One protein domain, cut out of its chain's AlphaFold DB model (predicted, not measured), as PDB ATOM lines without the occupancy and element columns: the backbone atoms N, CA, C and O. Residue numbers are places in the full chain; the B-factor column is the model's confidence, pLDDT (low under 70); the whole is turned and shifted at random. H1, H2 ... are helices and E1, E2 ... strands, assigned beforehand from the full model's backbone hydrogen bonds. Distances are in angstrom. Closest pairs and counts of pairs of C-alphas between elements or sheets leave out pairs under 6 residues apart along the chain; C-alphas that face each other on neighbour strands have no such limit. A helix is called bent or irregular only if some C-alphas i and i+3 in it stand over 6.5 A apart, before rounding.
ATOM      1  N   LEU A   5     -19.963  35.903 162.085       50.62
ATOM      2  CA  LEU A   5     -18.673  36.424 161.629       50.62
ATOM      3  C   LEU A   5     -17.550  35.418 161.919       50.62
ATOM      4  O   LEU A   5     -17.284  35.125 163.085       50.62
ATOM      5  N   CYS A   6     -16.854  34.933 160.891       53.09
ATOM      6  CA  CYS A   6     -15.596  34.199 161.072       53.09
ATOM      7  C   CYS A   6     -14.428  35.185 160.977       53.09
ATOM      8  O   CYS A   6     -14.189  35.723 159.907       53.09
ATOM      9  N   LEU A   7     -13.735  35.470 162.081       57.31
ATOM     10  CA  LEU A   7     -12.787  36.588 162.171       57.31
ATOM     11  C   LEU A   7     -11.338  36.109 162.362       57.31
ATOM     12  O   LEU A   7     -11.001  35.574 163.424       57.31
ATOM     13  N   ILE A   8     -10.442  36.439 161.421       56.09
ATOM     14  CA  ILE A   8      -8.983  36.368 161.640       56.09
ATOM     15  C   ILE A   8      -8.564  37.555 162.513       56.09
ATOM     16  O   ILE A   8      -8.056  38.563 162.034       56.09
ATOM     17  N   SER A   9      -8.823  37.503 163.816       43.81
ATOM     18  CA  SER A   9      -8.354  38.573 164.717       43.81
ATOM     19  C   SER A   9      -7.604  38.056 165.928       43.81
ATOM     20  O   SER A   9      -6.796  38.783 166.503       43.81
ATOM     21  N   LYS A  10      -7.821  36.805 166.343       39.19
ATOM     22  CA  LYS A  10      -7.498  36.467 167.728       39.19
ATOM     23  C   LYS A  10      -6.026  36.228 168.061       39.19
ATOM     24  O   LYS A  10      -5.737  36.291 169.248       39.19
ATOM     25  N   ASN A  11      -5.101  36.033 167.114       36.44
ATOM     26  CA  ASN A  11      -3.723  35.679 167.507       36.44
ATOM     27  C   ASN A  11      -2.547  36.251 166.698       36.44
ATOM     28  O   ASN A  11      -1.424  36.150 167.183       36.44
ATOM     29  N   VAL A  12      -2.747  36.882 165.537       44.75
ATOM     30  CA  VAL A  12      -1.605  37.398 164.740       44.75
ATOM     31  C   VAL A  12      -1.195  38.814 165.178       44.75
ATOM     32  O   VAL A  12      -0.017  39.133 165.285       44.75
ATOM     33  N   PHE A  13      -2.164  39.645 165.558       49.97
ATOM     34  CA  PHE A  13      -1.996  41.091 165.730       49.97
ATOM     35  C   PHE A  13      -1.550  41.500 167.146       49.97
ATOM     36  O   PHE A  13      -2.232  42.253 167.856       49.97
ATOM     37  N   LYS A  14      -0.404  40.985 167.609       46.59
ATOM     38  CA  LYS A  14       0.128  41.301 168.945       46.59
ATOM     39  C   LYS A  14       0.928  42.618 168.931       46.59
ATOM     40  O   LYS A  14       2.148  42.652 168.932       46.59
ATOM     41  N   ARG A  15       0.182  43.720 169.060       42.53
ATOM     42  CA  ARG A  15       0.564  44.998 169.707       42.53
ATOM     43  C   ARG A  15       1.535  45.996 169.044       42.53
ATOM     44  O   ARG A  15       1.669  47.054 169.653       42.53
ATOM     45  N   ARG A  16       2.126  45.804 167.857       50.81
ATOM     46  CA  ARG A  16       2.910  46.907 167.234       50.81
ATOM     47  C   ARG A  16       2.575  47.263 165.779       50.81
ATOM     48  O   ARG A  16       2.413  48.451 165.537       50.81
ATOM     49  N   ASN A  17       2.346  46.312 164.867       59.56
ATOM     50  CA  ASN A  17       2.295  46.612 163.423       59.56
ATOM     51  C   ASN A  17       1.043  46.081 162.700       59.56
ATOM     52  O   ASN A  17       1.127  45.611 161.567       59.56
ATOM     53  N   LYS A  18      -0.145  46.237 163.312       64.06
ATOM     54  CA  LYS A  18      -1.416  45.710 162.760       64.06
ATOM     55  C   LYS A  18      -1.694  46.098 161.314       64.06
ATOM     56  O   LYS A  18      -2.296  45.338 160.564       64.06
ATOM     57  N   ARG A  19      -1.244  47.296 160.959       65.69
ATOM     58  CA  ARG A  19      -1.363  47.880 159.632       65.69
ATOM     59  C   ARG A  19      -0.528  47.116 158.604       65.69
ATOM     60  O   ARG A  19      -1.058  46.671 157.599       65.69
ATOM     61  N   THR A  20       0.744  46.901 158.921       72.94
ATOM     62  CA  THR A  20       1.722  46.216 158.067       72.94
ATOM     63  C   THR A  20       1.356  44.750 157.872       72.94
ATOM     64  O   THR A  20       1.430  44.220 156.773       72.94
ATOM     65  N   GLU A  21       0.902  44.094 158.937       76.94
ATOM     66  CA  GLU A  21       0.476  42.693 158.905       76.94
ATOM     67  C   GLU A  21      -0.757  42.506 158.003       76.94
ATOM     68  O   GLU A  21      -0.823  41.550 157.234       76.94
ATOM     69  N   PHE A  22      -1.708  43.446 158.043       81.25
ATOM     70  CA  PHE A  22      -2.860  43.450 157.140       81.25
ATOM     71  C   PHE A  22      -2.454  43.713 155.684       81.25
ATOM     72  O   PHE A  22      -2.907  42.996 154.800       81.25
ATOM     73  N   GLU A  23      -1.573  44.687 155.436       82.94
ATOM     74  CA  GLU A  23      -1.054  45.002 154.095       82.94
ATOM     75  C   GLU A  23      -0.310  43.811 153.472       82.94
ATOM     76  O   GLU A  23      -0.458  43.537 152.283       82.94
ATOM     77  N   ILE A  24       0.463  43.064 154.266       85.50
ATOM     78  CA  ILE A  24       1.133  41.843 153.801       85.50
ATOM     79  C   ILE A  24       0.095  40.773 153.456       85.50
ATOM     80  O   ILE A  24       0.163  40.195 152.376       85.50
ATOM     81  N   LEU A  25      -0.887  40.525 154.328       85.31
ATOM     82  CA  LEU A  25      -1.948  39.549 154.057       85.31
ATOM     83  C   LEU A  25      -2.775  39.921 152.818       85.31
ATOM     84  O   LEU A  25      -3.150  39.034 152.058       85.31
ATOM     85  N   GLU A  26      -3.007  41.212 152.573       87.50
ATOM     86  CA  GLU A  26      -3.724  41.702 151.393       87.50
ATOM     87  C   GLU A  26      -2.988  41.363 150.084       87.50
ATOM     88  O   GLU A  26      -3.630  41.027 149.089       87.50
ATOM     89  N   ARG A  27      -1.646  41.326 150.083       89.56
ATOM     90  CA  ARG A  27      -0.863  40.843 148.923       89.56
ATOM     91  C   ARG A  27      -1.125  39.369 148.614       89.56
ATOM     92  O   ARG A  27      -1.070  38.968 147.456       89.56
ATOM     93  N   TYR A  28      -1.443  38.579 149.638       89.81
ATOM     94  CA  TYR A  28      -1.763  37.153 149.528       89.81
ATOM     95  C   TYR A  28      -3.272  36.876 149.518       89.81
ATOM     96  O   TYR A  28      -3.695  35.735 149.714       89.81
ATOM     97  N   LYS A  29      -4.095  37.896 149.251       90.06
ATOM     98  CA  LYS A  29      -5.558  37.788 149.226       90.06
ATOM     99  C   LYS A  29      -6.060  36.659 148.324       90.06
ATOM    100  O   LYS A  29      -6.963  35.944 148.727       90.06
ATOM    101  N   ILE A  30      -5.440  36.460 147.160       90.31
ATOM    102  CA  ILE A  30      -5.828  35.406 146.206       90.31
ATOM    103  C   ILE A  30      -5.755  34.017 146.852       90.31
ATOM    104  O   ILE A  30      -6.686  33.234 146.711       90.31
ATOM    105  N   VAL A  31      -4.682  33.738 147.597       90.75
ATOM    106  CA  VAL A  31      -4.497  32.453 148.292       90.75
ATOM    107  C   VAL A  31      -5.433  32.360 149.497       90.75
ATOM    108  O   VAL A  31      -6.020  31.319 149.759       90.75
ATOM    109  N   LEU A  32      -5.622  33.462 150.229       88.69
ATOM    110  CA  LEU A  32      -6.496  33.486 151.406       88.69
ATOM    111  C   LEU A  32      -7.982  33.324 151.064       88.69
ATOM    112  O   LEU A  32      -8.718  32.740 151.856       88.69
ATOM    113  N   GLU A  33      -8.417  33.804 149.902       91.94
ATOM    114  CA  GLU A  33      -9.796  33.696 149.412       91.94
ATOM    115  C   GLU A  33     -10.067  32.420 148.610       91.94
ATOM    116  O   GLU A  33     -11.209  32.175 148.218       91.94
ATOM    117  N   GLU A  34      -9.057  31.580 148.388       91.56
ATOM    118  CA  GLU A  34      -9.225  30.330 147.656       91.56
ATOM    119  C   GLU A  34     -10.262  29.426 148.347       91.56
ATOM    120  O   GLU A  34     -10.247  29.234 149.562       91.56
ATOM    121  N   GLY A  35     -11.234  28.917 147.586       87.00
ATOM    122  CA  GLY A  35     -12.325  28.097 148.128       87.00
ATOM    123  C   GLY A  35     -13.478  28.872 148.790       87.00
ATOM    124  O   GLY A  35     -14.492  28.262 149.135       87.00
ATOM    125  N   PHE A  36     -13.398  30.203 148.916       89.19
ATOM    126  CA  PHE A  36     -14.517  31.031 149.387       89.19
ATOM    127  C   PHE A  36     -15.408  31.485 148.222       89.19
ATOM    128  O   PHE A  36     -15.049  32.377 147.462       89.19
ATOM    129  N   GLU A  37     -16.623  30.935 148.126       81.56
ATOM    130  CA  GLU A  37     -17.585  31.228 147.040       81.56
ATOM    131  C   GLU A  37     -17.917  32.724 146.883       81.56
ATOM    132  O   GLU A  37     -18.083  33.208 145.768       81.56
ATOM    133  N   ASN A  38     -17.986  33.465 147.994       82.56
ATOM    134  CA  ASN A  38     -18.277  34.904 148.013       82.56
ATOM    135  C   ASN A  38     -17.046  35.755 148.379       82.56
ATOM    136  O   ASN A  38     -17.188  36.939 148.685       82.56
ATOM    137  N   GLY A  39     -15.854  35.146 148.393       86.94
ATOM    138  CA  GLY A  39     -14.624  35.766 148.881       86.94
ATOM    139  C   GLY A  39     -14.644  36.095 150.377       86.94
ATOM    140  O   GLY A  39     -15.525  35.669 151.136       86.94
ATOM    141  N   LEU A  40     -13.643  36.865 150.801       89.31
ATOM    142  CA  LEU A  40     -13.539  37.410 152.148       89.31
ATOM    143  C   LEU A  40     -13.800  38.920 152.112       89.31
ATOM    144  O   LEU A  40     -13.516  39.635 151.153       89.31
ATOM    145  N   ILE A  41     -14.349  39.428 153.202       88.94
ATOM    146  CA  ILE A  41     -14.539  40.846 153.456       88.94
ATOM    147  C   ILE A  41     -13.312  41.339 154.214       88.94
ATOM    148  O   ILE A  41     -12.996  40.845 155.298       88.94
ATOM    149  N   TRP A  42     -12.637  42.323 153.629       87.38
ATOM    150  CA  TRP A  42     -11.419  42.933 154.146       87.38
ATOM    151  C   TRP A  42     -11.740  44.337 154.635       87.38
ATOM    152  O   TRP A  42     -12.016  45.242 153.851       87.38
ATOM    153  N   GLU A  43     -11.709  44.530 155.945       84.44
ATOM    154  CA  GLU A  43     -11.916  45.825 156.572       84.44
ATOM    155  C   GLU A  43     -10.641  46.277 157.257       84.44
ATOM    156  O   GLU A  43     -10.267  45.808 158.335       84.44
ATOM    157  N   PHE A  44      -9.993  47.248 156.633       77.25
ATOM    158  CA  PHE A  44      -8.786  47.857 157.160       77.25
ATOM    159  C   PHE A  44      -9.032  48.621 158.474       77.25
ATOM    160  O   PHE A  44      -8.181  48.628 159.362       77.25
ATOM    161  N   TYR A  45     -10.209  49.239 158.620       75.44
ATOM    162  CA  TYR A  45     -10.550  50.067 159.772       75.44
ATOM    163  C   TYR A  45     -11.893  49.675 160.380       75.44
ATOM    164  O   TYR A  45     -12.948  49.897 159.788       75.44
ATOM    165  N   HIS A  46     -11.856  49.142 161.599       77.06
ATOM    166  CA  HIS A  46     -13.038  48.922 162.417       77.06
ATOM    167  C   HIS A  46     -12.789  49.366 163.861       77.06
ATOM    168  O   HIS A  46     -11.825  48.945 164.504       77.06
ATOM    169  N   LEU A  47     -13.690  50.194 164.388       71.00
ATOM    170  CA  LEU A  47     -13.686  50.614 165.784       71.00
ATOM    171  C   LEU A  47     -14.499  49.635 166.622       71.00
ATOM    172  O   LEU A  47     -15.719  49.543 166.489       71.00
ATOM    173  N   ARG A  48     -13.830  48.929 167.537       69.50
ATOM    174  CA  ARG A  48     -14.528  48.098 168.514       69.50
ATOM    175  C   ARG A  48     -15.223  48.995 169.541       69.50
ATOM    176  O   ARG A  48     -14.548  49.626 170.360       69.50
ATOM    177  N   GLY A  49     -16.558  49.009 169.499       54.38
ATOM    178  CA  GLY A  49     -17.422  49.921 170.264       54.38
ATOM    179  C   GLY A  49     -17.162  49.965 171.774       54.38
ATOM    180  O   GLY A  49     -17.334  51.008 172.389       54.38
ATOM    181  N   ASP A  50     -16.662  48.879 172.362       60.03
ATOM    182  CA  ASP A  50     -16.526  48.762 173.819       60.03
ATOM    183  C   ASP A  50     -15.295  49.495 174.392       60.03
ATOM    184  O   ASP A  50     -15.239  49.773 175.587       60.03
ATOM    185  N   LYS A  51     -14.257  49.739 173.574       58.69
ATOM    186  CA  LYS A  51     -12.954  50.269 174.039       58.69
ATOM    187  C   LYS A  51     -12.296  51.267 173.080       58.69
ATOM    188  O   LYS A  51     -11.145  51.631 173.304       58.69
ATOM    189  N   GLY A  52     -12.973  51.649 171.992       61.84
ATOM    190  CA  GLY A  52     -12.400  52.506 170.944       61.84
ATOM    191  C   GLY A  52     -11.171  51.889 170.269       61.84
ATOM    192  O   GLY A  52     -10.319  52.598 169.749       61.84
ATOM    193  N   GLN A  53     -11.031  50.562 170.330       65.75
ATOM    194  CA  GLN A  53      -9.855  49.893 169.799       65.75
ATOM    195  C   GLN A  53      -9.993  49.730 168.289       65.75
ATOM    196  O   GLN A  53     -10.910  49.059 167.818       65.75
ATOM    197  N   GLU A  54      -9.028  50.280 167.564       70.94
ATOM    198  CA  GLU A  54      -8.893  50.091 166.127       70.94
ATOM    199  C   GLU A  54      -8.364  48.683 165.828       70.94
ATOM    200  O   GLU A  54      -7.352  48.208 166.384       70.94
ATOM    201  N   VAL A  55      -9.107  47.987 164.973       74.06
ATOM    202  CA  VAL A  55      -8.790  46.642 164.508       74.06
ATOM    203  C   VAL A  55      -9.030  46.538 163.009       74.06
ATOM    204  O   VAL A  55      -9.994  47.089 162.485       74.06
ATOM    205  N   CYS A  56      -8.165  45.786 162.341       78.12
ATOM    206  CA  CYS A  56      -8.417  45.296 160.994       78.12
ATOM    207  C   CYS A  56      -9.191  43.972 161.100       78.12
ATOM    208  O   CYS A  56      -8.981  43.203 162.049       78.12
ATOM    209  N   ARG A  57     -10.101  43.702 160.162       80.44
ATOM    210  CA  ARG A  57     -10.928  42.490 160.133       80.44
ATOM    211  C   ARG A  57     -10.862  41.847 158.756       80.44
ATOM    212  O   ARG A  57     -10.982  42.530 157.749       80.44
ATOM    213  N   ILE A  58     -10.713  40.530 158.739       84.62
ATOM    214  CA  ILE A  58     -10.879  39.700 157.548       84.62
ATOM    215  C   ILE A  58     -11.902  38.640 157.925       84.62
ATOM    216  O   ILE A  58     -11.717  37.964 158.948       84.62
ATOM    217  N   TYR A  59     -13.000  38.558 157.178       85.88
ATOM    218  CA  TYR A  59     -14.102  37.678 157.536       85.88
ATOM    219  C   TYR A  59     -14.988  37.275 156.368       85.88
ATOM    220  O   TYR A  59     -15.071  37.964 155.366       85.88
ATOM    221  N   THR A  60     -15.736  36.193 156.544       88.25
ATOM    222  CA  THR A  60     -16.930  35.909 155.742       88.25
ATOM    223  C   THR A  60     -18.151  35.887 156.650       88.25
ATOM    224  O   THR A  60     -18.022  35.776 157.878       88.25
ATOM    225  N   GLN A  61     -19.329  36.053 156.057       87.12
ATOM    226  CA  GLN A  61     -20.568  36.239 156.792       87.12
ATOM    227  C   GLN A  61     -21.702  35.377 156.241       87.12
ATOM    228  O   GLN A  61     -21.888  35.277 155.030       87.12
ATOM    229  N   LEU A  62     -22.484  34.794 157.150       86.06
ATOM    230  CA  LEU A  62     -23.726  34.104 156.815       86.06
ATOM    231  C   LEU A  62     -24.908  35.038 157.083       86.06
ATOM    232  O   LEU A  62     -25.119  35.473 158.218       86.06
ATOM    233  N   GLY A  63     -25.645  35.376 156.025       85.00
ATOM    234  CA  GLY A  63     -26.885  36.148 156.106       85.00
ATOM    235  C   GLY A  63     -28.106  35.261 156.356       85.00
ATOM    236  O   GLY A  63     -28.016  34.042 156.305       85.00
ATOM    237  N   ASN A  64     -29.264  35.885 156.593       85.56
ATOM    238  CA  ASN A  64     -30.579  35.224 156.697       85.56
ATOM    239  C   ASN A  64     -30.729  34.141 157.785       85.56
ATOM    240  O   ASN A  64     -31.748  33.453 157.836       85.56
ATOM    241  N   VAL A  65     -29.766  34.052 158.697       84.12
ATOM    242  CA  VAL A  65     -29.824  33.207 159.886       84.12
ATOM    243  C   VAL A  65     -30.055  34.045 161.137       84.12
ATOM    244  O   VAL A  65     -29.754  35.240 161.196       84.12
ATOM    245  N   ASP A  66     -30.621  33.409 162.150       82.88
ATOM    246  CA  ASP A  66     -30.851  33.988 163.460       82.88
ATOM    247  C   ASP A  66     -30.281  33.037 164.512       82.88
ATOM    248  O   ASP A  66     -30.782  31.934 164.716       82.88
ATOM    249  N   TRP A  67     -29.223  33.474 165.196       77.25
ATOM    250  CA  TRP A  67     -28.560  32.684 166.235       77.25
ATOM    251  C   TRP A  67     -29.514  32.273 167.367       77.25
ATOM    252  O   TRP A  67     -29.331  31.226 167.990       77.25
ATOM    253  N   HIS A  68     -30.563  33.060 167.624       83.06
ATOM    254  CA  HIS A  68     -31.566  32.729 168.634       83.06
ATOM    255  C   HIS A  68     -32.486  31.577 168.203       83.06
ATOM    256  O   HIS A  68     -33.156  30.975 169.045       83.06
ATOM    257  N   ARG A  69     -32.508  31.231 166.911       86.44
ATOM    258  CA  ARG A  69     -33.299  30.130 166.360       86.44
ATOM    259  C   ARG A  69     -32.475  28.848 166.333       86.44
ATOM    260  O   ARG A  69     -31.702  28.591 165.414       86.44
ATOM    261  N   GLN A  70     -32.682  28.004 167.343       89.12
ATOM    262  CA  GLN A  70     -31.929  26.751 167.513       89.12
ATOM    263  C   GLN A  70     -32.048  25.783 166.329       89.12
ATOM    264  O   GLN A  70     -31.115  25.041 166.039       89.12
ATOM    265  N   ASN A  71     -33.163  25.805 165.598       92.31
ATOM    266  CA  ASN A  71     -33.334  24.985 164.398       92.31
ATOM    267  C   ASN A  71     -32.374  25.367 163.254       92.31
ATOM    268  O   ASN A  71     -32.138  24.542 162.379       92.31
ATOM    269  N   GLN A  72     -31.812  26.581 163.263       89.31
ATOM    270  CA  GLN A  72     -30.812  27.043 162.293       89.31
ATOM    271  C   GLN A  72     -29.373  26.797 162.763       89.31
ATOM    272  O   GLN A  72     -28.430  27.000 162.001       89.31
ATOM    273  N   TRP A  73     -29.168  26.323 163.996       90.69
ATOM    274  CA  TRP A  73     -27.830  26.033 164.511       90.69
ATOM    275  C   TRP A  73     -27.025  25.068 163.640       90.69
ATOM    276  O   TRP A  73     -25.847  25.353 163.433       90.69
ATOM    277  N   PRO A  74     -27.594  23.979 163.083       92.56
ATOM    278  CA  PRO A  74     -26.838  23.105 162.192       92.56
ATOM    279  C   PRO A  74     -26.245  23.854 160.993       92.56
ATOM    280  O   PRO A  74     -25.082  23.654 160.660       92.56
ATOM    281  N   GLU A  75     -27.008  24.765 160.384       90.62
ATOM    282  CA  GLU A  75     -26.546  25.598 159.268       90.62
ATOM    283  C   GLU A  75     -25.410  26.531 159.703       90.62
ATOM    284  O   GLU A  75     -24.369  26.602 159.051       90.62
ATOM    285  N   ILE A  76     -25.573  27.181 160.857       88.38
ATOM    286  CA  ILE A  76     -24.571  28.089 161.415       88.38
ATOM    287  C   ILE A  76     -23.270  27.345 161.759       88.38
ATOM    288  O   ILE A  76     -22.178  27.817 161.436       88.38
ATOM    289  N   TYR A  77     -23.356  26.177 162.398       89.12
ATOM    290  CA  TYR A  77     -22.180  25.375 162.732       89.12
ATOM    291  C   TYR A  77     -21.496  24.828 161.483       89.12
ATOM    292  O   TYR A  77     -20.275  24.906 161.397       89.12
ATOM    293  N   ASN A  78     -22.254  24.351 160.494       90.81
ATOM    294  CA  ASN A  78     -21.690  23.910 159.218       90.81
ATOM    295  C   ASN A  78     -20.956  25.051 158.508       90.81
ATOM    296  O   ASN A  78     -19.863  24.844 157.980       90.81
ATOM    297  N   PHE A  79     -21.512  26.263 158.551       89.88
ATOM    298  CA  PHE A  79     -20.842  27.454 158.050       89.88
ATOM    299  C   PHE A  79     -19.525  27.717 158.788       89.88
ATOM    300  O   PHE A  79     -18.506  27.927 158.134       89.88
ATOM    301  N   PHE A  80     -19.505  27.669 160.123       86.38
ATOM    302  CA  PHE A  80     -18.258  27.848 160.868       86.38
ATOM    303  C   PHE A  80     -17.232  26.765 160.545       86.38
ATOM    304  O   PHE A  80     -16.095  27.102 160.239       86.38
ATOM    305  N   ILE A  81     -17.625  25.491 160.561       88.62
ATOM    306  CA  ILE A  81     -16.724  24.361 160.307       88.62
ATOM    307  C   ILE A  81     -16.095  24.486 158.916       88.62
ATOM    308  O   ILE A  81     -14.872  24.500 158.811       88.62
ATOM    309  N   LYS A  82     -16.912  24.651 157.864       89.62
ATOM    310  CA  LYS A  82     -16.429  24.783 156.479       89.62
ATOM    311  C   LYS A  82     -15.448  25.946 156.346       89.62
ATOM    312  O   LYS A  82     -14.333  25.768 155.871       89.62
ATOM    313  N   ASN A  83     -15.862  27.137 156.776       88.69
ATOM    314  CA  ASN A  83     -15.089  28.351 156.523       88.69
ATOM    315  C   ASN A  83     -13.861  28.473 157.430       88.69
ATOM    316  O   ASN A  83     -12.856  29.020 156.995       88.69
ATOM    317  N   MET A  84     -13.905  27.975 158.672       85.88
ATOM    318  CA  MET A  84     -12.735  27.997 159.556       85.88
ATOM    319  C   MET A  84     -11.652  27.030 159.085       85.88
ATOM    320  O   MET A  84     -10.488  27.418 159.086       85.88
ATOM    321  N   LEU A  85     -12.028  25.815 158.667       88.06
ATOM    322  CA  LEU A  85     -11.075  24.836 158.139       88.06
ATOM    323  C   LEU A  85     -10.421  25.350 156.854       88.06
ATOM    324  O   LEU A  85      -9.198  25.393 156.781       88.06
ATOM    325  N   GLN A  86     -11.221  25.849 155.903       89.75
ATOM    326  CA  GLN A  86     -10.699  26.445 154.668       89.75
ATOM    327  C   GLN A  86      -9.724  27.591 154.962       89.75
ATOM    328  O   GLN A  86      -8.653  27.688 154.368       89.75
ATOM    329  N   LEU A  87     -10.078  28.470 155.903       87.69
ATOM    330  CA  LEU A  87      -9.238  29.616 156.234       87.69
ATOM    331  C   LEU A  87      -7.925  29.211 156.895       87.69
ATOM    332  O   LEU A  87      -6.898  29.840 156.649       87.69
ATOM    333  N   GLU A  88      -7.962  28.194 157.753       86.75
ATOM    334  CA  GLU A  88      -6.771  27.638 158.385       86.75
ATOM    335  C   GLU A  88      -5.835  27.024 157.341       86.75
ATOM    336  O   GLU A  88      -4.646  27.342 157.344       86.75
ATOM    337  N   GLU A  89      -6.368  26.225 156.414       90.06
ATOM    338  CA  GLU A  89      -5.602  25.636 155.313       90.06
ATOM    339  C   GLU A  89      -4.947  26.717 154.448       90.06
ATOM    340  O   GLU A  89      -3.724  26.719 154.291       90.06
ATOM    341  N   ASN A  90      -5.726  27.693 153.976       90.06
ATOM    342  CA  ASN A  90      -5.215  28.803 153.169       90.06
ATOM    343  C   ASN A  90      -4.151  29.612 153.925       90.06
ATOM    344  O   ASN A  90      -3.116  29.987 153.370       90.06
ATOM    345  N   PHE A  91      -4.375  29.875 155.217       85.94
ATOM    346  CA  PHE A  91      -3.421  30.608 156.041       85.94
ATOM    347  C   PHE A  91      -2.110  29.839 156.222       85.94
ATOM    348  O   PHE A  91      -1.041  30.445 156.168       85.94
ATOM    349  N   LEU A  92      -2.157  28.516 156.404       87.31
ATOM    350  CA  LEU A  92      -0.956  27.688 156.528       87.31
ATOM    351  C   LEU A  92      -0.071  27.749 155.276       87.31
ATOM    352  O   LEU A  92       1.150  27.724 155.427       87.31
ATOM    353  N   MET A  93      -0.653  27.909 154.081       88.31
ATOM    354  CA  MET A  93       0.113  28.047 152.831       88.31
ATOM    355  C   MET A  93       0.967  29.319 152.798       88.31
ATOM    356  O   MET A  93       2.073  29.313 152.266       88.31
ATOM    357  N   VAL A  94       0.471  30.411 153.385       86.62
ATOM    358  CA  VAL A  94       1.136  31.726 153.344       86.62
ATOM    359  C   VAL A  94       1.878  32.060 154.635       86.62
ATOM    360  O   VAL A  94       2.692  32.979 154.661       86.62
ATOM    361  N   LYS A  95       1.630  31.314 155.716       84.06
ATOM    362  CA  LYS A  95       2.114  31.604 157.071       84.06
ATOM    363  C   LYS A  95       3.621  31.828 157.148       84.06
ATOM    364  O   LYS A  95       4.046  32.772 157.811       84.06
ATOM    365  N   GLU A  96       4.426  30.957 156.540       84.88
ATOM    366  CA  GLU A  96       5.885  31.080 156.641       84.88
ATOM    367  C   GLU A  96       6.402  32.282 155.840       84.88
ATOM    368  O   GLU A  96       7.201  33.047 156.371       84.88
ATOM    369  N   VAL A  97       5.847  32.540 154.651       86.44
ATOM    370  CA  VAL A  97       6.195  33.719 153.836       86.44
ATOM    371  C   VAL A  97       5.815  35.016 154.554       86.44
ATOM    372  O   VAL A  97       6.631  35.921 154.697       86.44
ATOM    373  N   VAL A  98       4.595  35.091 155.094       83.69
ATOM    374  CA  VAL A  98       4.125  36.245 155.878       83.69
ATOM    375  C   VAL A  98       5.026  36.478 157.092       83.69
ATOM    376  O   VAL A  98       5.339  37.614 157.438       83.69
ATOM    377  N   LYS A  99       5.473  35.411 157.757       81.81
ATOM    378  CA  LYS A  99       6.360  35.503 158.920       81.81
ATOM    379  C   LYS A  99       7.768  35.973 158.555       81.81
ATOM    380  O   LYS A  99       8.393  36.631 159.383       81.81
ATOM    381  N   GLU A 100       8.275  35.631 157.375       84.38
ATOM    382  CA  GLU A 100       9.547  36.147 156.856       84.38
ATOM    383  C   GLU A 100       9.446  37.632 156.494       84.38
ATOM    384  O   GLU A 100      10.274  38.415 156.951       84.38
ATOM    385  N   GLU A 101       8.384  38.040 155.797       81.81
ATOM    386  CA  GLU A 101       8.097  39.447 155.462       81.81
ATOM    387  C   GLU A 101       7.956  40.332 156.711       81.81
ATOM    388  O   GLU A 101       8.349  41.491 156.705       81.81
ATOM    389  N   LEU A 102       7.439  39.786 157.817       75.31
ATOM    390  CA  LEU A 102       7.337  40.503 159.093       75.31
ATOM    391  C   LEU A 102       8.657  40.598 159.874       75.31
ATOM    392  O   LEU A 102       8.713  41.304 160.885       75.31
ATOM    393  N   ARG A 103       9.687  39.841 159.477       75.00
ATOM    394  CA  ARG A 103      11.024  39.862 160.095       75.00
ATOM    395  C   ARG A 103      12.002  40.786 159.370       75.00
ATOM    396  O   ARG A 103      12.990  41.161 160.003       75.00
TER     397      ARG A 103
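This is residues 5 to 103 of the 104 residues of the protein "DUF4268 domain-containing protein" of Prolixibacteraceae bacterium (UniProt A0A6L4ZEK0). A small, strongly twisted sheet of three strands has two helices over one face: the long H3 runs past E1 and E3 and makes the longest axis, while the shorter H1 covers E3 and E2. The bent hairpin E2 and E3 reaches away from H3, and its tip, residues 48 to 53, sticks out; little H2 packs on H3. The printed part has 99 residues, with three named helices and three named strands in the order E1 H1 H2 E2 E3 H3; the sheet runs E1 E3 E2, all antiparallel. The class is mixed, helices and strands. The whole is only just compact, close to loose, with a radius of gyration of the C-alphas of 14.8 A, and spans 47 by 33 by 19 A.

In the sheet, E3 is residues 53 to 62, 24.7 A long, and bends by 68 degrees at residue 56. E2 is residues 41 to 48, 16.7 A long, and bends by 81 degrees at residue 44. E1 is residues 5 to 7, 5.9 A long, beginning at C-alpha 5 (-18.673, 36.424, 161.629). H3 is residues 70 to 101, 43.7 A long, ending at C-alpha 101 (8.097, 39.447, 155.462). It has a kink of 52 degrees near residue 94 and is irregular, with C-alphas 93 and 96 7.6 A apart. H1 is residues 18 to 27, 14.7 A long, beginning at C-alpha 18 (-1.416, 45.710, 162.760). H2 is residues 29 to 32, 4.9 A long.

E3, the inner strand, has staggered pairing: residues 53 to 59 pair with E2 and 59 to 61 with E1. In the hairpin E2 and E3, N 43 and O 57 are 2.8 A apart, within hydrogen-bond range. Between E1 and E3, N 6 and O 60 are within range at 3.3 A. H1 and H3 are on the same face, giving two layers, a sheet with helices on one face. H3 lies over E1 and E3, at a height over the sheet of 8.6 A, slantwise to the strands at 41 degrees to E3 on the local plane; the closest C-alphas of H3 and E1 are Phe 80 and Cys 6, 6.9 A apart. H1 lies over E3 and E2, at a height of 9.8 A, along the strands at 1 degrees to E2 on the local plane; its closest C-alphas with E3 are Phe 22 and Cys 56, 7.0 A apart. H1 and H3 only just touch, only at their ends, with 3 pairs of C-alphas within 8 A, the closest Ile 24 and Val 98 at 6.7 A; their lines are about perpendicular, 89 degrees. H2 is not on the sheet; it touches residues 87 to 94 of H3, the closest C-alphas being Leu 32 and Asn 90, 5.2 A apart. E1, H1 H2 and E2 form a split strand-helix-strand unit, two strands running the same way with E3 between them, and its crossover is right-handed. Every O i to N i+4 pair is within range in H1, 23 of 28 in H3, and H2 is too short for such a pair.

The C-alphas farthest apart are those of Asn 71 and Arg 103, 47.0 A. The printed part has no cut and no long link. The mean pLDDT of the printed part is 78.6, and residues 5 to 19 and 48 to 53 are under 70.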